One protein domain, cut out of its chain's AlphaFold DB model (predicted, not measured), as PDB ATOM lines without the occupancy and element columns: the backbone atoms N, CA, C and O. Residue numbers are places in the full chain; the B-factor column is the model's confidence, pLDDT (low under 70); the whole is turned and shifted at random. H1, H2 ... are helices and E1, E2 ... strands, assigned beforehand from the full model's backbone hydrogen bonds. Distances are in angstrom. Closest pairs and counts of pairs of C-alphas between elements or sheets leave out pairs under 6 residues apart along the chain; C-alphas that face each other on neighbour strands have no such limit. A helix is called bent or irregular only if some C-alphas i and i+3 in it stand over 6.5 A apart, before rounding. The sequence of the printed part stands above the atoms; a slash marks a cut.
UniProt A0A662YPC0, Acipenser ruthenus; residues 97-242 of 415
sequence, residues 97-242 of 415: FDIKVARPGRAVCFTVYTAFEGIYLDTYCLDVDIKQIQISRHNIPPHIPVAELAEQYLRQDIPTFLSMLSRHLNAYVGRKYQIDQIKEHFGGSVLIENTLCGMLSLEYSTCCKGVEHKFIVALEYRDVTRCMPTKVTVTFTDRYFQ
ATOM      1  N   PHE A  97     235.896 283.388 174.962       90.38
ATOM      2  CA  PHE A  97     234.976 283.292 173.830       90.38
ATOM      3  C   PHE A  97     234.663 284.656 173.206       90.38
ATOM      4  O   PHE A  97     234.587 285.672 173.895       90.38
ATOM      5  N   ASP A  98     234.426 284.666 171.898       90.94
ATOM      6  CA  ASP A  98     233.892 285.803 171.144       90.94
ATOM      7  C   ASP A  98     232.759 285.323 170.229       90.94
ATOM      8  O   ASP A  98     232.771 284.192 169.736       90.94
ATOM      9  N   ILE A  99     231.758 286.176 170.023       90.88
ATOM     10  CA  ILE A  99     230.549 285.843 169.272       90.88
ATOM     11  C   ILE A  99     230.366 286.878 168.174       90.88
ATOM     12  O   ILE A  99     230.164 288.062 168.435       90.88
ATOM     13  N   LYS A 100     230.377 286.418 166.923       90.25
ATOM     14  CA  LYS A 100     230.180 287.272 165.751       90.25
ATOM     15  C   LYS A 100     228.998 286.802 164.931       90.25
ATOM     16  O   LYS A 100     228.872 285.628 164.592       90.25
ATOM     17  N   VAL A 101     228.137 287.738 164.548       90.56
ATOM     18  CA  VAL A 101     227.046 287.449 163.615       90.56
ATOM     19  C   VAL A 101     227.643 287.281 162.219       90.56
ATOM     20  O   VAL A 101     228.024 288.256 161.581       90.56
ATOM     21  N   ALA A 102     227.729 286.039 161.740       84.19
ATOM     22  CA  ALA A 102     228.251 285.742 160.409       84.19
ATOM     23  C   ALA A 102     227.219 286.067 159.321       84.19
ATOM     24  O   ALA A 102     227.548 286.627 158.276       84.19
ATOM     25  N   ARG A 103     225.947 285.713 159.557       82.62
ATOM     26  CA  ARG A 103     224.823 286.057 158.675       82.62
ATOM     27  C   ARG A 103     223.617 286.469 159.516       82.62
ATOM     28  O   ARG A 103     223.126 285.626 160.276       82.62
ATOM     29  N   PRO A 104     223.097 287.702 159.358       79.12
ATOM     30  CA  PRO A 104     221.968 288.190 160.144       79.12
ATOM     31  C   PRO A 104     220.779 287.225 160.087       79.12
ATOM     32  O   PRO A 104     220.337 286.833 159.005       79.12
ATOM     33  N   GLY A 105     220.292 286.797 161.255       75.88
ATOM     34  CA  GLY A 105     219.133 285.903 161.383       75.88
ATOM     35  C   GLY A 105     219.328 284.481 160.839       75.88
ATOM     36  O   GLY A 105     218.344 283.760 160.652       75.88
ATOM     37  N   ARG A 106     220.568 284.069 160.543       85.25
ATOM     38  CA  ARG A 106     220.857 282.721 160.038       85.25
ATOM     39  C   ARG A 106     222.019 282.037 160.738       85.25
ATOM     40  O   ARG A 106     221.868 280.875 161.083       85.25
ATOM     41  N   ALA A 107     223.154 282.705 160.920       89.06
ATOM     42  CA  ALA A 107     224.346 282.043 161.443       89.06
ATOM     43  C   ALA A 107     225.144 282.936 162.391       89.06
ATOM     44  O   ALA A 107     225.337 284.127 162.125       89.06
ATOM     45  N   VAL A 108     225.642 282.315 163.457       93.00
ATOM     46  CA  VAL A 108     226.542 282.907 164.449       93.00
ATOM     47  C   VAL A 108     227.848 282.126 164.437       93.00
ATOM     48  O   VAL A 108     227.835 280.900 164.397       93.00
ATOM     49  N   CYS A 109     228.963 282.845 164.460       93.50
ATOM     50  CA  CYS A 109     230.297 282.291 164.601       93.50
ATOM     51  C   CYS A 109     230.748 282.456 166.053       93.50
ATOM     52  O   CYS A 109     230.824 283.581 166.556       93.50
ATOM     53  N   PHE A 110     231.040 281.344 166.715       93.56
ATOM     54  CA  PHE A 110     231.685 281.309 168.019       93.56
ATOM     55  C   PHE A 110     233.181 281.135 167.816       93.56
ATOM     56  O   PHE A 110     233.621 280.201 167.149       93.56
ATOM     57  N   THR A 111     233.961 282.030 168.403       94.56
ATOM     58  CA  THR A 111     235.415 281.914 168.480       94.56
ATOM     59  C   THR A 111     235.777 281.512 169.902       94.56
ATOM     60  O   THR A 111     235.329 282.155 170.844       94.56
ATOM     61  N   VAL A 112     236.556 280.450 170.057       95.12
ATOM     62  CA  VAL A 112     237.064 279.930 171.325       95.12
ATOM     63  C   VAL A 112     238.562 280.194 171.367       95.12
ATOM     64  O   VAL A 112     239.307 279.704 170.515       95.12
ATOM     65  N   TYR A 113     238.998 280.957 172.358       94.19
ATOM     66  CA  TYR A 113     240.405 281.205 172.632       94.19
ATOM     67  C   TYR A 113     240.879 280.200 173.675       94.19
ATOM     68  O   TYR A 113     240.272 280.078 174.740       94.19
ATOM     69  N   THR A 114     241.946 279.468 173.365       94.62
ATOM     70  CA  THR A 114     242.569 278.565 174.337       94.62
ATOM     71  C   THR A 114     243.715 279.254 175.053       94.62
ATOM     72  O   THR A 114     244.446 280.052 174.460       94.62
ATOM     73  N   ALA A 115     243.856 278.951 176.338       93.00
ATOM     74  CA  ALA A 115     244.914 279.466 177.178       93.00
ATOM     75  C   ALA A 115     245.401 278.389 178.148       93.00
ATOM     76  O   ALA A 115     244.624 277.584 178.665       93.00
ATOM     77  N   PHE A 116     246.698 278.399 178.417       91.81
ATOM     78  CA  PHE A 116     247.334 277.518 179.384       91.81
ATOM     79  C   PHE A 116     248.369 278.321 180.173       91.81
ATOM     80  O   PHE A 116     249.142 279.062 179.577       91.81
ATOM     81  N   GLU A 117     248.330 278.227 181.507       87.94
ATOM     82  CA  GLU A 117     249.254 278.931 182.419       87.94
ATOM     83  C   GLU A 117     249.426 280.436 182.116       87.94
ATOM     84  O   GLU A 117     250.511 280.999 182.205       87.94
ATOM     85  N   GLY A 118     248.329 281.111 181.753       85.69
ATOM     86  CA  GLY A 118     248.323 282.551 181.465       85.69
ATOM     87  C   GLY A 118     248.765 282.932 180.047       85.69
ATOM     88  O   GLY A 118     248.751 284.113 179.709       85.69
ATOM     89  N   ILE A 119     249.098 281.956 179.199       89.94
ATOM     90  CA  ILE A 119     249.511 282.168 177.809       89.94
ATOM     91  C   ILE A 119     248.362 281.795 176.873       89.94
ATOM     92  O   ILE A 119     247.805 280.701 176.971       89.94
ATOM     93  N   TYR A 120     248.022 282.690 175.941       91.19
ATOM     94  CA  TYR A 120     247.103 282.382 174.844       91.19
ATOM     95  C   TYR A 120     247.796 281.526 173.794       91.19
ATOM     96  O   TYR A 120     248.897 281.845 173.351       91.19
ATOM     97  N   LEU A 121     247.123 280.457 173.389       92.06
ATOM     98  CA  LEU A 121     247.644 279.480 172.446       92.06
ATOM     99  C   LEU A 121     246.807 279.524 171.164       92.06
ATOM    100  O   LEU A 121     246.793 280.530 170.452       92.06
ATOM    101  N   ASP A 122     246.077 278.453 170.869       92.75
ATOM    102  CA  ASP A 122     245.324 278.319 169.629       92.75
ATOM    103  C   ASP A 122     243.938 278.980 169.714       92.75
ATOM    104  O   ASP A 122     243.328 279.116 170.781       92.75
ATOM    105  N   THR A 123     243.407 279.359 168.549       94.50
ATOM    106  CA  THR A 123     242.051 279.901 168.396       94.50
ATOM    107  C   THR A 123     241.219 279.006 167.484       94.50
ATOM    108  O   THR A 123     241.624 278.686 166.364       94.50
ATOM    109  N   TYR A 124     240.022 278.645 167.941       95.50
ATOM    110  CA  TYR A 124     239.101 277.767 167.222       95.50
ATOM    111  C   TYR A 124     237.791 278.479 166.907       95.50
ATOM    112  O   TYR A 124     237.272 279.226 167.725       95.50
ATOM    113  N   CYS A 125     237.236 278.235 165.727       94.81
ATOM    114  CA  CYS A 125     236.016 278.857 165.237       94.81
ATOM    115  C   CYS A 125     234.953 277.798 164.941       94.81
ATOM    116  O   CYS A 125     235.249 276.723 164.407       94.81
ATOM    117  N   LEU A 126     233.706 278.142 165.249       94.38
ATOM    118  CA  LEU A 126     232.527 277.303 165.101       94.38
ATOM    119  C   LEU A 126     231.367 278.127 164.533       94.38
ATOM    120  O   LEU A 126     230.852 279.020 165.199       94.38
ATOM    121  N   ASP A 127     230.898 277.777 163.341       93.06
ATOM    122  CA  ASP A 127     229.728 278.400 162.725       93.06
ATOM    123  C   ASP A 127     228.465 277.591 163.043       93.06
ATOM    124  O   ASP A 127     228.314 276.458 162.577       93.06
ATOM    125  N   VAL A 128     227.517 278.185 163.766       92.06
ATOM    126  CA  VAL A 128     226.234 277.573 164.143       92.06
ATOM    127  C   VAL A 128     225.087 278.221 163.368       92.06
ATOM    128  O   VAL A 128     224.933 279.445 163.373       92.06
ATOM    129  N   ASP A 129     224.259 277.405 162.708       90.94
ATOM    130  CA  ASP A 129     223.005 277.857 162.097       90.94
ATOM    131  C   ASP A 129     221.929 277.983 163.184       90.94
ATOM    132  O   ASP A 129     221.557 277.001 163.824       90.94
ATOM    133  N   ILE A 130     221.418 279.198 163.388       86.44
ATOM    134  CA  ILE A 130     220.447 279.526 164.443       86.44
ATOM    135  C   ILE A 130     219.095 278.854 164.170       86.44
ATOM    136  O   ILE A 130     218.375 278.509 165.101       86.44
ATOM    137  N   LYS A 131     218.725 278.660 162.897       85.06
ATOM    138  CA  LYS A 131     217.410 278.109 162.536       85.06
ATOM    139  C   LYS A 131     217.328 276.615 162.797       85.06
ATOM    140  O   LYS A 131     216.260 276.111 163.123       85.06
ATOM    141  N   GLN A 132     218.437 275.914 162.588       84.44
ATOM    142  CA  GLN A 132     218.515 274.462 162.743       84.44
ATOM    143  C   GLN A 132     219.182 274.050 164.058       84.44
ATOM    144  O   GLN A 132     219.079 272.886 164.435       84.44
ATOM    145  N   ILE A 133     219.837 274.992 164.748       87.00
ATOM    146  CA  ILE A 133     220.680 274.765 165.928       87.00
ATOM    147  C   ILE A 133     221.656 273.619 165.634       87.00
ATOM    148  O   ILE A 133     221.674 272.569 166.278       87.00
ATOM    149  N   GLN A 134     222.409 273.801 164.551       90.44
ATOM    150  CA  GLN A 134     223.359 272.822 164.037       90.44
ATOM    151  C   GLN A 134     224.675 273.493 163.688       90.44
ATOM    152  O   GLN A 134     224.721 274.641 163.244       90.44
ATOM    153  N   ILE A 135     225.749 272.737 163.865       91.94
ATOM    154  CA  ILE A 135     227.085 273.159 163.483       91.94
ATOM    155  C   ILE A 135     227.207 273.025 161.969       91.94
ATOM    156  O   ILE A 135     227.039 271.945 161.412       91.94
ATOM    157  N   SER A 136     227.502 274.136 161.308       89.19
ATOM    158  CA  SER A 136     227.679 274.192 159.861       89.19
ATOM    159  C   SER A 136     229.138 273.998 159.448       89.19
ATOM    160  O   SER A 136     229.407 273.277 158.489       89.19
ATOM    161  N   ARG A 137     230.086 274.631 160.155       90.69
ATOM    162  CA  ARG A 137     231.533 274.541 159.899       90.69
ATOM    163  C   ARG A 137     232.312 274.713 161.200       90.69
ATOM    164  O   ARG A 137     231.884 275.462 162.073       90.69
ATOM    165  N   HIS A 138     233.468 274.065 161.307       94.38
ATOM    166  CA  HIS A 138     234.429 274.301 162.385       94.38
ATOM    167  C   HIS A 138     235.857 274.001 161.935       94.38
ATOM    168  O   HIS A 138     236.066 273.259 160.977       94.38
ATOM    169  N   ASN A 139     236.838 274.549 162.653       95.00
ATOM    170  CA  ASN A 139     238.259 274.193 162.523       95.00
ATOM    171  C   ASN A 139     238.773 273.349 163.711       95.00
ATOM    172  O   ASN A 139     239.978 273.195 163.891       95.00
ATOM    173  N   ILE A 140     237.862 272.828 164.538       94.12
ATOM    174  CA  ILE A 140     238.187 272.018 165.718       94.12
ATOM    175  C   ILE A 140     238.793 270.665 165.289       94.12
ATOM    176  O   ILE A 140     238.238 270.044 164.376       94.12
ATOM    177  N   PRO A 141     239.880 270.189 165.936       91.81
ATOM    178  CA  PRO A 141     240.503 268.905 165.635       91.81
ATOM    179  C   PRO A 141     239.511 267.730 165.673       91.81
ATOM    180  O   PRO A 141     238.676 267.670 166.577       91.81
ATOM    181  N   PRO A 142     239.624 266.755 164.752       89.19
ATOM    182  CA  PRO A 142     238.634 265.685 164.579       89.19
ATOM    183  C   PRO A 142     238.527 264.734 165.775       89.19
ATOM    184  O   PRO A 142     237.544 264.016 165.907       89.19
ATOM    185  N   HIS A 143     239.538 264.706 166.642       85.94
ATOM    186  CA  HIS A 143     239.553 263.849 167.824       85.94
ATOM    187  C   HIS A 143     238.768 264.436 169.009       85.94
ATOM    188  O   HIS A 143     238.547 263.746 170.000       85.94
ATOM    189  N   ILE A 144     238.356 265.703 168.927       91.50
ATOM    190  CA  ILE A 144     237.489 266.324 169.928       91.50
ATOM    191  C   ILE A 144     236.035 265.979 169.574       91.50
ATOM    192  O   ILE A 144     235.637 266.189 168.425       91.50
ATOM    193  N   PRO A 145     235.222 265.483 170.527       91.25
ATOM    194  CA  PRO A 145     233.885 264.948 170.254       91.25
ATOM    195  C   PRO A 145     232.837 266.060 170.061       91.25
ATOM    196  O   PRO A 145     231.842 266.149 170.773       91.25
ATOM    197  N   VAL A 146     233.049 266.944 169.085       93.19
ATOM    198  CA  VAL A 146     232.185 268.110 168.837       93.19
ATOM    199  C   VAL A 146     230.756 267.694 168.488       93.19
ATOM    200  O   VAL A 146     229.812 268.323 168.957       93.19
ATOM    201  N   ALA A 147     230.593 266.638 167.686       91.31
ATOM    202  CA  ALA A 147     229.278 266.137 167.288       91.31
ATOM    203  C   ALA A 147     228.473 265.630 168.495       91.31
ATOM    204  O   ALA A 147     227.330 266.037 168.679       91.31
ATOM    205  N   GLU A 148     229.096 264.829 169.364       92.12
ATOM    206  CA  GLU A 148     228.462 264.299 170.578       92.12
ATOM    207  C   GLU A 148     228.092 265.425 171.552       92.12
ATOM    208  O   GLU A 148     226.973 265.474 172.063       92.12
ATOM    209  N   LEU A 149     229.001 266.386 171.759       92.56
ATOM    210  CA  LEU A 149     228.733 267.566 172.584       92.56
ATOM    211  C   LEU A 149     227.582 268.400 172.013       92.56
ATOM    212  O   LEU A 149     226.764 268.929 172.769       92.56
ATOM    213  N   ALA A 150     227.502 268.522 170.688       92.25
ATOM    214  CA  ALA A 150     226.445 269.277 170.035       92.25
ATOM    215  C   ALA A 150     225.079 268.604 170.189       92.25
ATOM    216  O   ALA A 150     224.086 269.275 170.469       92.25
ATOM    217  N   GLU A 151     225.019 267.283 170.051       91.19
ATOM    218  CA  GLU A 151     223.788 266.521 170.262       91.19
ATOM    219  C   GLU A 151     223.290 266.615 171.708       91.19
ATOM    220  O   GLU A 151     222.088 266.767 171.930       91.19
ATOM    221  N   GLN A 152     224.208 266.582 172.677       91.31
ATOM    222  CA  GLN A 152     223.880 266.633 174.101       91.31
ATOM    223  C   GLN A 152     223.461 268.033 174.563       91.31
ATOM    224  O   GLN A 152     222.432 268.178 175.222       91.31
ATOM    225  N   TYR A 153     224.241 269.064 174.221       92.50
ATOM    226  CA  TYR A 153     224.126 270.375 174.866       92.50
ATOM    227  C   TYR A 153     223.672 271.495 173.929       92.50
ATOM    228  O   TYR A 153     222.919 272.358 174.362       92.50
ATOM    229  N   LEU A 154     224.041 271.493 172.640       89.56
ATOM    230  CA  LEU A 154     223.827 272.661 171.763       89.56
ATOM    231  C   LEU A 154     222.348 273.055 171.620       89.56
ATOM    232  O   LEU A 154     222.040 274.237 171.482       89.56
ATOM    233  N   ARG A 155     221.430 272.080 171.657       86.44
ATOM    234  CA  ARG A 155     219.980 272.327 171.552       86.44
ATOM    235  C   ARG A 155     219.327 272.794 172.848       86.44
ATOM    236  O   ARG A 155     218.269 273.412 172.781       86.44
ATOM    237  N   GLN A 156     219.903 272.450 173.996       88.25
ATOM    238  CA  GLN A 156     219.303 272.701 175.309       88.25
ATOM    239  C   GLN A 156     219.945 273.914 175.985       88.25
ATOM    240  O   GLN A 156     219.242 274.772 176.508       88.25
ATOM    241  N   ASP A 157     221.275 273.985 175.945       90.44
ATOM    242  CA  ASP A 157     222.085 274.940 176.687       90.44
ATOM    243  C   ASP A 157     223.400 275.237 175.935       90.44
ATOM    244  O   ASP A 157     224.403 274.518 176.034       90.44
ATOM    245  N   ILE A 158     223.384 276.326 175.157       89.69
ATOM    246  CA  ILE A 158     224.549 276.821 174.406       89.69
ATOM    247  C   ILE A 158     225.717 277.189 175.347       89.69
ATOM    248  O   ILE A 158     226.840 276.774 175.055       89.69
ATOM    249  N   PRO A 159     225.513 277.925 176.461       91.06
ATOM    250  CA  PRO A 159     226.568 278.156 177.450       91.06
ATOM    251  C   PRO A 159     227.263 276.878 177.933       91.06
ATOM    252  O   PRO A 159     228.496 276.814 177.934       91.06
ATOM    253  N   THR A 160     226.501 275.840 178.287       93.69
ATOM    254  CA  THR A 160     227.078 274.562 178.735       93.69
ATOM    255  C   THR A 160     227.848 273.868 177.615       93.69
ATOM    256  O   THR A 160     228.964 273.394 177.842       93.69
ATOM    257  N   PHE A 161     227.322 273.878 176.387       94.12
ATOM    258  CA  PHE A 161     228.043 273.381 175.214       94.12
ATOM    259  C   PHE A 161     229.405 274.076 175.038       94.12
ATOM    260  O   PHE A 161     230.430 273.403 174.908       94.12
ATOM    261  N   LEU A 162     229.436 275.413 175.078       93.38
ATOM    262  CA  LEU A 162     230.666 276.195 174.919       93.38
ATOM    263  C   LEU A 162     231.658 275.931 176.057       93.38
ATOM    264  O   LEU A 162     232.851 275.772 175.798       93.38
ATOM    265  N   SER A 163     231.175 275.820 177.298       93.31
ATOM    266  CA  SER A 163     232.004 275.488 178.462       93.31
ATOM    267  C   SER A 163     232.671 274.117 178.315       93.31
ATOM    268  O   SER A 163     233.885 273.992 178.494       93.31
ATOM    269  N   MET A 164     231.904 273.092 177.930       94.25
ATOM    270  CA  MET A 164     232.429 271.745 177.702       94.25
ATOM    271  C   MET A 164     233.443 271.727 176.560       94.25
ATOM    272  O   MET A 164     234.542 271.194 176.719       94.25
ATOM    273  N   LEU A 165     233.108 272.356 175.431       94.94
ATOM    274  CA  LEU A 165     233.992 272.440 174.275       94.94
ATOM    275  C   LEU A 165     235.314 273.139 174.623       94.94
ATOM    276  O   LEU A 165     236.385 272.628 174.297       94.94
ATOM    277  N   SER A 166     235.250 274.268 175.327       94.19
ATOM    278  CA  SER A 166     236.437 274.982 175.800       94.19
ATOM    279  C   SER A 166     237.285 274.130 176.731       94.19
ATOM    280  O   SER A 166     238.506 274.132 176.608       94.19
ATOM    281  N   ARG A 167     236.671 273.331 177.607       94.25
ATOM    282  CA  ARG A 167     237.419 272.423 178.480       94.25
ATOM    283  C   ARG A 167     238.192 271.371 177.679       94.25
ATOM    284  O   ARG A 167     239.373 271.165 177.937       94.25
ATOM    285  N   HIS A 168     237.567 270.756 176.674       93.81
ATOM    286  CA  HIS A 168     238.256 269.819 175.779       93.81
ATOM    287  C   HIS A 168     239.397 270.482 174.998       93.81
ATOM    288  O   HIS A 168     240.486 269.916 174.906       93.81
ATOM    289  N   LEU A 169     239.155 271.675 174.449       94.81
ATOM    290  CA  LEU A 169     240.142 272.409 173.661       94.81
ATOM    291  C   LEU A 169     241.333 272.853 174.512       94.81
ATOM    292  O   LEU A 169     242.469 272.577 174.143       94.81
ATOM    293  N   ASN A 170     241.089 273.468 175.671       94.12
ATOM    294  CA  ASN A 170     242.150 273.882 176.589       94.12
ATOM    295  C   ASN A 170     242.966 272.690 177.090       94.12
ATOM    296  O   ASN A 170     244.187 272.770 177.154       94.12
ATOM    297  N   ALA A 171     242.311 271.563 177.376       93.44
ATOM    298  CA  ALA A 171     242.995 270.345 177.781       93.44
ATOM    299  C   ALA A 171     243.915 269.797 176.688       93.44
ATOM    300  O   ALA A 171     245.070 269.476 176.948       93.44
ATOM    301  N   TYR A 172     243.416 269.715 175.458       92.88
ATOM    302  CA  TYR A 172     244.200 269.260 174.315       92.88
ATOM    303  C   TYR A 172     245.384 270.186 174.022       92.88
ATOM    304  O   TYR A 172     246.524 269.727 173.953       92.88
ATOM    305  N   VAL A 173     245.125 271.488 173.894       93.00
ATOM    306  CA  VAL A 173     246.152 272.477 173.557       93.00
ATOM    307  C   VAL A 173     247.169 272.622 174.688       93.00
ATOM    308  O   VAL A 173     248.361 272.698 174.415       93.00
ATOM    309  N   GLY A 174     246.731 272.564 175.949       92.31
ATOM    310  CA  GLY A 174     247.619 272.558 177.110       92.31
ATOM    311  C   GLY A 174     248.563 271.355 177.116       92.31
ATOM    312  O   GLY A 174     249.766 271.534 177.275       92.31
ATOM    313  N   ARG A 175     248.060 270.137 176.858       90.81
ATOM    314  CA  ARG A 175     248.914 268.937 176.758       90.81
ATOM    315  C   ARG A 175     249.914 269.043 175.609       90.81
ATOM    316  O   ARG A 175     251.086 268.736 175.797       90.81
ATOM    317  N   LYS A 176     249.472 269.515 174.440       89.56
ATOM    318  CA  LYS A 176     250.351 269.763 173.289       89.56
ATOM    319  C   LYS A 176     251.453 270.769 173.637       89.56
ATOM    320  O   LYS A 176     252.624 270.500 173.402       89.56
ATOM    321  N   TYR A 177     251.086 271.880 174.271       90.69
ATOM    322  CA  TYR A 177     252.037 272.895 174.707       90.69
ATOM    323  C   TYR A 177     253.053 272.340 175.711       90.69
ATOM    324  O   TYR A 177     254.248 272.544 175.540       90.69
ATOM    325  N   GLN A 178     252.612 271.568 176.708       87.19
ATOM    326  CA  GLN A 178     253.509 270.906 177.662       87.19
ATOM    327  C   GLN A 178     254.517 269.978 176.968       87.19
ATOM    328  O   GLN A 178     255.687 269.958 177.339       87.19
ATOM    329  N   ILE A 179     254.088 269.226 175.950       84.38
ATOM    330  CA  ILE A 179     254.980 268.365 175.163       84.38
ATOM    331  C   ILE A 179     256.032 269.197 174.435       84.38
ATOM    332  O   ILE A 179     257.213 268.852 174.469       84.38
ATOM    333  N   ASP A 180     255.611 270.278 173.784       85.81
ATOM    334  CA  ASP A 180     256.515 271.161 173.053       85.81
ATOM    335  C   ASP A 180     257.538 271.799 174.008       85.81
ATOM    336  O   ASP A 180     258.737 271.784 173.726       85.81
ATOM    337  N   GLN A 181     257.101 272.219 175.201       85.44
ATOM    338  CA  GLN A 181     257.983 272.712 176.264       85.44
ATOM    339  C   GLN A 181     258.989 271.651 176.727       85.44
ATOM    340  O   GLN A 181     260.169 271.955 176.900       85.44
ATOM    341  N   ILE A 182     258.551 270.399 176.893       79.75
ATOM    342  CA  ILE A 182     259.429 269.290 177.284       79.75
ATOM    343  C   ILE A 182     260.493 269.019 176.213       79.75
ATOM    344  O   ILE A 182     261.668 268.841 176.551       79.75
ATOM    345  N   LYS A 183     260.092 269.002 174.934       79.50
ATOM    346  CA  LYS A 183     260.995 268.818 173.787       79.50
ATOM    347  C   LYS A 183     262.059 269.918 173.754       79.50
ATOM    348  O   LYS A 183     263.236 269.618 173.572       79.50
ATOM    349  N   GLU A 184     261.648 271.168 173.958       83.06
ATOM    350  CA  GLU A 184     262.527 272.337 173.895       83.06
ATOM    351  C   GLU A 184     263.504 272.416 175.080       83.06
ATOM    352  O   GLU A 184     264.697 272.632 174.879       83.06
ATOM    353  N   HIS A 185     263.029 272.199 176.311       79.50
ATOM    354  CA  HIS A 185     263.818 272.466 177.520       79.50
ATOM    355  C   HIS A 185     264.657 271.281 177.996       79.50
ATOM    356  O   HIS A 185     265.734 271.476 178.560       79.50
ATOM    357  N   PHE A 186     264.173 270.055 177.799       70.25
ATOM    358  CA  PHE A 186     264.808 268.858 178.357       70.25
ATOM    359  C   PHE A 186     265.441 267.964 177.291       70.25
ATOM    360  O   PHE A 186     266.028 266.940 177.638       70.25
ATOM    361  N   GLY A 187     265.316 268.317 176.005       66.06
ATOM    362  CA  GLY A 187     265.848 267.524 174.892       66.06
ATOM    363  C   GLY A 187     265.289 266.096 174.830       66.06
ATOM    364  O   GLY A 187     265.882 265.236 174.182       66.06
ATOM    365  N   GLY A 188     264.178 265.828 175.527       64.50
ATOM    366  CA  GLY A 188     263.570 264.507 175.601       64.50
ATOM    367  C   GLY A 188     263.004 264.106 174.246       64.50
ATOM    368  O   GLY A 188     262.204 264.835 173.652       64.50
ATOM    369  N   SER A 189     263.395 262.934 173.748       65.81
ATOM    370  CA  SER A 189     262.780 262.368 172.552       65.81
ATOM    371  C   SER A 189     261.416 261.796 172.924       65.81
ATOM    372  O   SER A 189     261.309 260.871 173.737       65.81
ATOM    373  N   VAL A 190     260.357 262.343 172.330       67.94
ATOM    374  CA  VAL A 190     259.011 261.784 172.475       67.94
ATOM    375  C   VAL A 190     258.952 260.481 171.696       67.94
ATOM    376  O   VAL A 190     259.055 260.473 170.472       67.94
ATOM    377  N   LEU A 191     258.818 259.377 172.425       60.62
ATOM    378  CA  LEU A 191     258.831 258.031 171.871       60.62
ATOM    379  C   LEU A 191     257.464 257.675 171.272       60.62
ATOM    380  O   LEU A 191     257.385 257.017 170.238       60.62
ATOM    381  N   ILE A 192     256.386 258.112 171.932       63.41
ATOM    382  CA  ILE A 192     255.004 257.889 171.498       63.41
ATOM    383  C   ILE A 192     254.182 259.136 171.817       63.41
ATOM    384  O   ILE A 192     254.051 259.517 172.981       63.41
ATOM    385  N   GLU A 193     253.599 259.728 170.777       69.50
ATOM    386  CA  GLU A 193     252.598 260.789 170.858       69.50
ATOM    387  C   GLU A 193     251.347 260.292 170.128       69.50
ATOM    388  O   GLU A 193     251.372 260.069 168.916       69.50
ATOM    389  N   ASN A 194     250.253 260.052 170.851       75.12
ATOM    390  CA  ASN A 194     248.974 259.830 170.186       75.12
ATOM    391  C   ASN A 194     248.363 261.179 169.777       75.12
ATOM    392  O   ASN A 194     248.589 262.201 170.418       75.12
ATOM    393  N   THR A 195     247.530 261.190 168.737       73.31
ATOM    394  CA  THR A 195     246.967 262.434 168.177       73.31
ATOM    395  C   THR A 195     246.114 263.249 169.160       73.31
ATOM    396  O   THR A 195     245.884 264.432 168.942       73.31
ATOM    397  N   LEU A 196     245.646 262.634 170.251       76.88
ATOM    398  CA  LEU A 196     244.900 263.280 171.340       76.88
ATOM    399  C   LEU A 196     245.780 263.831 172.470       76.88
ATOM    400  O   LEU A 196     245.258 264.463 173.400       76.88
ATOM    401  N   CYS A 197     247.082 263.540 172.432       78.44
ATOM    402  CA  CYS A 197     248.008 263.723 173.547       78.44
ATOM    403  C   CYS A 197     247.475 263.097 174.854       78.44
ATOM    404  O   CYS A 197     247.669 263.632 175.937       78.44
ATOM    405  N   GLY A 198     246.711 262.007 174.743       79.75
ATOM    406  CA  GLY A 198     246.093 261.294 175.861       79.75
ATOM    407  C   GLY A 198     246.990 260.213 176.471       79.75
ATOM    408  O   GLY A 198     246.782 259.798 177.607       79.75
ATOM    409  N   MET A 199     247.995 259.757 175.726       83.81
ATOM    410  CA  MET A 199     249.031 258.860 176.220       83.81
ATOM    411  C   MET A 199     250.357 259.289 175.615       83.81
ATOM    412  O   MET A 199     250.493 259.330 174.392       83.81
ATOM    413  N   LEU A 200     251.307 259.624 176.477       85.19
ATOM    414  CA  LEU A 200     252.611 260.137 176.080       85.19
ATOM    415  C   LEU A 200     253.685 259.253 176.682       85.19
ATOM    416  O   LEU A 200     253.602 258.916 177.859       85.19
ATOM    417  N   SER A 201     254.688 258.898 175.889       85.31
ATOM    418  CA  SER A 201     255.885 258.217 176.375       85.31
ATOM    419  C   SER A 201     257.099 259.056 176.020       85.31
ATOM    420  O   SER A 201     257.352 259.322 174.846       85.31
ATOM    421  N   LEU A 202     257.834 259.476 177.039       85.69
ATOM    422  CA  LEU A 202     258.960 260.394 176.950       85.69
ATOM    423  C   LEU A 202     260.212 259.649 177.397       85.69
ATOM    424  O   LEU A 202     260.224 259.085 178.490       85.69
ATOM    425  N   GLU A 203     261.246 259.621 176.565       85.19
ATOM    426  CA  GLU A 203     262.550 259.094 176.961       85.19
ATOM    427  C   GLU A 203     263.453 260.248 177.394       85.19
ATOM    428  O   GLU A 203     263.597 261.246 176.685       85.19
ATOM    429  N   TYR A 204     264.065 260.091 178.563       82.56
ATOM    430  CA  TYR A 204     265.015 261.037 179.125       82.56
ATOM    431  C   TYR A 204     266.345 260.348 179.390       82.56
ATOM    432  O   TYR A 204     266.389 259.197 179.835       82.56
ATOM    433  N   SER A 205     267.426 261.094 179.185       82.31
ATOM    434  CA  SER A 205     268.753 260.745 179.668       82.31
ATOM    435  C   SER A 205     269.222 261.777 180.686       82.31
ATOM    436  O   SER A 205     269.071 262.985 180.507       82.31
ATOM    437  N   THR A 206     269.774 261.300 181.795       79.12
ATOM    438  CA  THR A 206     270.404 262.152 182.802       79.12
ATOM    439  C   THR A 206     271.780 261.615 183.144       79.12
ATOM    440  O   THR A 206     271.971 260.407 183.261       79.12
ATOM    441  N   CYS A 207     272.753 262.505 183.313       78.94
ATOM    442  CA  CYS A 207     274.111 262.130 183.683       78.94
ATOM    443  C   CYS A 207     274.300 262.318 185.187       78.94
ATOM    444  O   CYS A 207     274.394 263.445 185.671       78.94
ATOM    445  N   CYS A 208     274.415 261.219 185.928       74.56
ATOM    446  CA  CYS A 208     274.758 261.249 187.347       74.56
ATOM    447  C   CYS A 208     276.148 260.639 187.532       74.56
ATOM    448  O   CYS A 208     276.393 259.502 187.144       74.56
ATOM    449  N   LYS A 209     277.082 261.391 188.131       80.19
ATOM    450  CA  LYS A 209     278.465 260.929 188.396       80.19
ATOM    451  C   LYS A 209     279.199 260.406 187.146       80.19
ATOM    452  O   LYS A 209     279.994 259.476 187.237       80.19
ATOM    453  N   GLY A 210     278.933 261.004 185.984       78.69
ATOM    454  CA  GLY A 210     279.551 260.615 184.709       78.69
ATOM    455  C   GLY A 210     278.937 259.380 184.040       78.69
ATOM    456  O   GLY A 210     279.428 258.980 182.989       78.69
ATOM    457  N   VAL A 211     277.873 258.802 184.607       82.19
ATOM    458  CA  VAL A 211     277.103 257.706 184.003       82.19
ATOM    459  C   VAL A 211     275.783 258.253 183.469       82.19
ATOM    460  O   VAL A 211     275.069 258.966 184.178       82.19
ATOM    461  N   GLU A 212     275.475 257.937 182.211       82.50
ATOM    462  CA  GLU A 212     274.198 258.267 181.582       82.50
ATOM    463  C   GLU A 212     273.146 257.231 181.990       82.50
ATOM    464  O   GLU A 212     273.246 256.054 181.649       82.50
ATOM    465  N   HIS A 213     272.124 257.676 182.713       82.31
ATOM    466  CA  HIS A 213     270.964 256.875 183.069       82.31
ATOM    467  C   HIS A 213     269.798 257.251 182.170       82.31
ATOM    468  O   HIS A 213     269.409 258.420 182.099       82.31
ATOM    469  N   LYS A 214     269.215 256.243 181.525       85.44
ATOM    470  CA  LYS A 214     268.015 256.407 180.709       85.44
ATOM    471  C   LYS A 214     266.787 255.933 181.466       85.44
ATOM    472  O   LYS A 214     266.797 254.895 182.137       85.44
ATOM    473  N   PHE A 215     265.724 256.713 181.362       86.00
ATOM    474  CA  PHE A 215     264.427 256.354 181.903       86.00
ATOM    475  C   PHE A 215     263.322 256.840 180.976       86.00
ATOM    476  O   PHE A 215     263.448 257.842 180.274       86.00
ATOM    477  N   ILE A 216     262.227 256.094 180.980       87.25
ATOM    478  CA  ILE A 216     261.031 256.391 180.211       87.25
ATOM    479  C   ILE A 216     259.956 256.839 181.192       87.25
ATOM    480  O   ILE A 216     259.681 256.156 182.179       87.25
ATOM    481  N   VAL A 217     259.345 257.983 180.912       86.94
ATOM    482  CA  VAL A 217     258.182 258.498 181.628       86.94
ATOM    483  C   VAL A 217     256.972 258.345 180.723       86.94
ATOM    484  O   VAL A 217     256.903 258.957 179.660       86.94
ATOM    485  N   ALA A 218     256.009 257.539 181.152       87.94
ATOM    486  CA  ALA A 218     254.720 257.423 180.493       87.94
ATOM    487  C   ALA A 218     253.643 258.187 181.275       87.94
ATOM    488  O   ALA A 218     253.464 257.984 182.479       87.94
ATOM    489  N   LEU A 219     252.939 259.075 180.573       88.75
ATOM    490  CA  LEU A 219     251.864 259.924 181.075       88.75
ATOM    491  C   LEU A 219     250.540 259.457 180.465       88.75
ATOM    492  O   LEU A 219     250.389 259.420 179.245       88.75
ATOM    493  N   GLU A 220     249.573 259.109 181.310       89.31
ATOM    494  CA  GLU A 220     248.242 258.657 180.902       89.31
ATOM    495  C   GLU A 220     247.187 259.678 181.349       89.31
ATOM    496  O   GLU A 220     247.045 259.978 182.539       89.31
ATOM    497  N   TYR A 221     246.416 260.187 180.391       88.94
ATOM    498  CA  TYR A 221     245.346 261.160 180.590       88.94
ATOM    499  C   TYR A 221     244.007 260.487 180.301       88.94
ATOM    500  O   TYR A 221     243.526 260.473 179.168       88.94
ATOM    501  N   ARG A 222     243.402 259.903 181.339       86.25
ATOM    502  CA  ARG A 222     242.083 259.264 181.209       86.25
ATOM    503  C   ARG A 222     240.979 260.293 181.023       86.25
ATOM    504  O   ARG A 222     240.060 260.082 180.241       86.25
ATOM    505  N   ASP A 223     241.084 261.406 181.743       88.69
ATOM    506  CA  ASP A 223     240.180 262.536 181.583       88.69
ATOM    507  C   ASP A 223     240.705 263.472 180.488       88.69
ATOM    508  O   ASP A 223     241.595 264.294 180.708       88.69
ATOM    509  N   VAL A 224     240.122 263.355 179.295       86.62
ATOM    510  CA  VAL A 224     240.490 264.166 178.125       86.62
ATOM    511  C   VAL A 224     240.174 265.655 178.293       86.62
ATOM    512  O   VAL A 224     240.669 266.461 177.505       86.62
ATOM    513  N   THR A 225     239.397 266.025 179.317       90.94
ATOM    514  CA  THR A 225     239.038 267.410 179.651       90.94
ATOM    515  C   THR A 225     240.031 268.077 180.607       90.94
ATOM    516  O   THR A 225     239.855 269.241 180.964       90.94
ATOM    517  N   ARG A 226     241.099 267.382 181.019       90.25
ATOM    518  CA  ARG A 226     242.133 267.937 181.904       90.25
ATOM    519  C   ARG A 226     243.501 267.988 181.233       90.25
ATOM    520  O   ARG A 226     243.859 267.121 180.435       90.25
ATOM    521  N   CYS A 227     244.284 269.000 181.606       89.00
ATOM    522  CA  CYS A 227     245.685 269.126 181.199       89.00
ATOM    523  C   CYS A 227     246.638 268.300 182.072       89.00
ATOM    524  O   CYS A 227     247.788 268.126 181.698       89.00
ATOM    525  N   MET A 228     246.197 267.821 183.241       89.25
ATOM    526  CA  MET A 228     247.045 267.063 184.166       89.25
ATOM    527  C   MET A 228     246.916 265.554 183.932       89.25
ATOM    528  O   MET A 228     245.791 265.064 183.772       89.25
ATOM    529  N   PRO A 229     248.034 264.806 183.942       90.00
ATOM    530  CA  PRO A 229     248.001 263.362 183.777       90.00
ATOM    531  C   PRO A 229     247.298 262.714 184.968       90.00
ATOM    532  O   PRO A 229     247.469 263.108 186.118       90.00
ATOM    533  N   THR A 230     246.493 261.695 184.685       90.75
ATOM    534  CA  THR A 230     245.815 260.899 185.716       90.75
ATOM    535  C   THR A 230     246.767 259.879 186.330       90.75
ATOM    536  O   THR A 230     246.630 259.517 187.497       90.75
ATOM    537  N   LYS A 231     247.731 259.400 185.542       90.56
ATOM    538  CA  LYS A 231     248.736 258.442 185.985       90.56
ATOM    539  C   LYS A 231     250.071 258.751 185.325       90.56
ATOM    540  O   LYS A 231     250.130 259.069 184.141       90.56
ATOM    541  N   VAL A 232     251.129 258.622 186.116       90.62
ATOM    542  CA  VAL A 232     252.517 258.771 185.685       90.62
ATOM    543  C   VAL A 232     253.255 257.497 186.063       90.62
ATOM    544  O   VAL A 232     253.177 257.046 187.205       90.62
ATOM    545  N   THR A 233     253.949 256.898 185.105       89.44
ATOM    546  CA  THR A 233     254.799 255.728 185.333       89.44
ATOM    547  C   THR A 233     256.204 256.026 184.859       89.44
ATOM    548  O   THR A 233     256.382 256.464 183.727       89.44
ATOM    549  N   VAL A 234     257.188 255.764 185.713       89.19
ATOM    550  CA  VAL A 234     258.606 255.934 185.393       89.19
ATOM    551  C   VAL A 234     259.249 254.558 185.362       89.19
ATOM    552  O   VAL A 234     259.184 253.815 186.341       89.19
ATOM    553  N   THR A 235     259.852 254.206 184.235       89.00
ATOM    554  CA  THR A 235     260.557 252.938 184.049       89.00
ATOM    555  C   THR A 235     262.004 253.211 183.691       89.00
ATOM    556  O   THR A 235     262.284 253.901 182.714       89.00
ATOM    557  N   PHE A 236     262.930 252.650 184.460       84.56
ATOM    558  CA  PHE A 236     264.356 252.740 184.171       84.56
ATOM    559  C   PHE A 236     264.725 251.717 183.098       84.56
ATOM    560  O   PHE A 236     264.440 250.527 183.244       84.56
ATOM    561  N   THR A 237     265.356 252.175 182.021       72.38
ATOM    562  CA  THR A 237     265.864 251.309 180.946       72.38
ATOM    563  C   THR A 237     267.273 250.794 181.235       72.38
ATOM    564  O   THR A 237     267.800 249.969 180.487       72.38
ATOM    565  N   ASP A 238     267.875 251.243 182.334       64.44
ATOM    566  CA  ASP A 238     269.242 250.908 182.686       64.44
ATOM    567  C   ASP A 238     269.363 249.470 183.220       64.44
ATOM    568  O   ASP A 238     268.778 249.094 184.242       64.44
ATOM    569  N   ARG A 239     270.140 248.639 182.517       52.19
ATOM    570  CA  ARG A 239     270.295 247.200 182.813       52.19
ATOM    571  C   ARG A 239     271.014 246.930 184.140       52.19
ATOM    572  O   ARG A 239     270.934 245.817 184.652       52.19
ATOM    573  N   TYR A 240     271.670 247.931 184.724       51.25
ATOM    574  CA  TYR A 240     272.403 247.790 185.985       51.25
ATOM    575  C   TYR A 240     271.502 247.665 187.223       51.25
ATOM    576  O   TYR A 240     271.918 247.060 188.206       51.25
ATOM    577  N   PHE A 241     270.255 248.149 187.179       48.09
ATOM    578  CA  PHE A 241     269.310 248.002 188.298       48.09
ATOM    579  C   PHE A 241     268.499 246.700 188.263       48.09
ATOM    580  O   PHE A 241     267.887 246.335 189.263       48.09
ATOM    581  N   GLN A 242     268.509 245.968 187.146       43.94
ATOM    582  CA  GLN A 242     267.780 244.698 187.013       43.94
ATOM    583  C   GLN A 242     268.580 243.478 187.512       43.94
ATOM    584  O   GLN A 242     268.039 242.377 187.560       43.94
TER     585      GLN A 242
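What this domain is: This is residues 97 to 242 of the 415 residues of a protein of Acipenser ruthenus (UniProt A0A662YPC0). A long rod with a sheet at each end: the long helix H2 runs along the rod and joins two strongly twisted four-stranded sheets, its earlier part packing over E1 E2 E3 E4 and its last part lying over the E5 and E6 side of E5 E6 E7 E8. The short helix H1 sits beside the beginning of H2 at the first sheet's end, and the two sheets stay apart from each other. The printed part has 146 residues with two named helices and eight named strands, in the order E1 E2 E3 E4 H1 H2 E5 E6 E7 E8; both sheets are antiparallel, in the order E1 - E2 - E3 - E4 and E5 - E6 - E7 - E8. The class is mixed, helices and strands, and the whole is loose, with a radius of gyration of the C-alphas of 19.9 A and spans of 69 by 25 by 20 A.

Where its parts are: The first sheet is made of E1, residues 97 to 103, 18.5 A long from C-alpha 97 at (234.976, 283.292, 173.830); E2, residues 107 to 116, 29.5 A; E3, residues 119 to 129, 31.1 A; and E4, residues 134 to 138, 11.3 A. E3 bends by 51 degrees at residue 122. H1, residues 146 to 154, is 10.0 A long and is neither bent nor irregular, but only just: C-alphas 151 and 154 are 6.3 A apart. H2, residues 158 to 186, runs 41.2 A from C-alpha 158 at (224.549, 276.821, 174.406) to C-alpha 186 at (264.808, 268.858, 178.357). The second sheet is made of E5, residues 189 to 193, 10.4 A; E6, residues 199 to 208, 28.1 A; E7, residues 211 to 220, 29.0 A; and E8, residues 231 to 236, 16.7 A, ending at C-alpha 236 at (264.356, 252.740, 184.171).

How they stand to each other: E1 E2 E3 E4 is a meander, each strand the antiparallel neighbour of the one before, with edge strands E1 and E4. In the hairpin E1 and E2, N 98 and O 111 are 2.9 A apart; in the hairpin E2 and E3, N 112 and O 124 are 2.7 A apart; in the hairpin E3 and E4, N 127 and O 137 are 2.8 A apart. H1 and H2 on this sheet form two layers, helices on one face of a sheet. H2 has a height over the sheet of 7.8 A and lies over E2, E3 and, only just, with 3 of its C-alphas, E1. It runs slantwise to the strands, at 35 degrees to E2 on the local plane. The closest C-alphas of E2 and H2 are those of Thr 114 and Asn 170, 5.2 A apart. H1 and H2 form a helical hairpin: H2 touches H1 with residues 160 to 165 alone, opposite ways at a steep tilt of 36 degrees, only just past shallow, and their closest C-alphas are those of Tyr 153 and Phe 161, 4.9 A apart. In both helices every O i to N i+4 pair is within hydrogen-bond range. H2 is also on one face of E5 E6 E7 E8, again two layers and a second meander, at a height over the sheet of 13.1 A. There it lies over E5 and E6 and runs along the strands, at 6 degrees to E5 on the local plane. The closest C-alphas of H2 and E5 are those of Lys 183 and Ser 189, 6.8 A apart. N 191 and O 201 of the hairpin E5 and E6 are 2.8 A apart, N 202 and O 217 of E6 and E7, also a hairpin, 2.8 A, and N 218 and O 233 of the hairpin E7 and E8, 2.8 A.

The domain as a whole: The two C-alphas farthest apart, those of Gly 105 and Tyr 240, are 70.0 A from each other. The printed part has no cut and no long link; E4 to H1 and E7 to E8 are short links, and the others are tight. The mean pLDDT of the printed part is 85.9, and residues 187 to 193 and 238 to 242 are under 70.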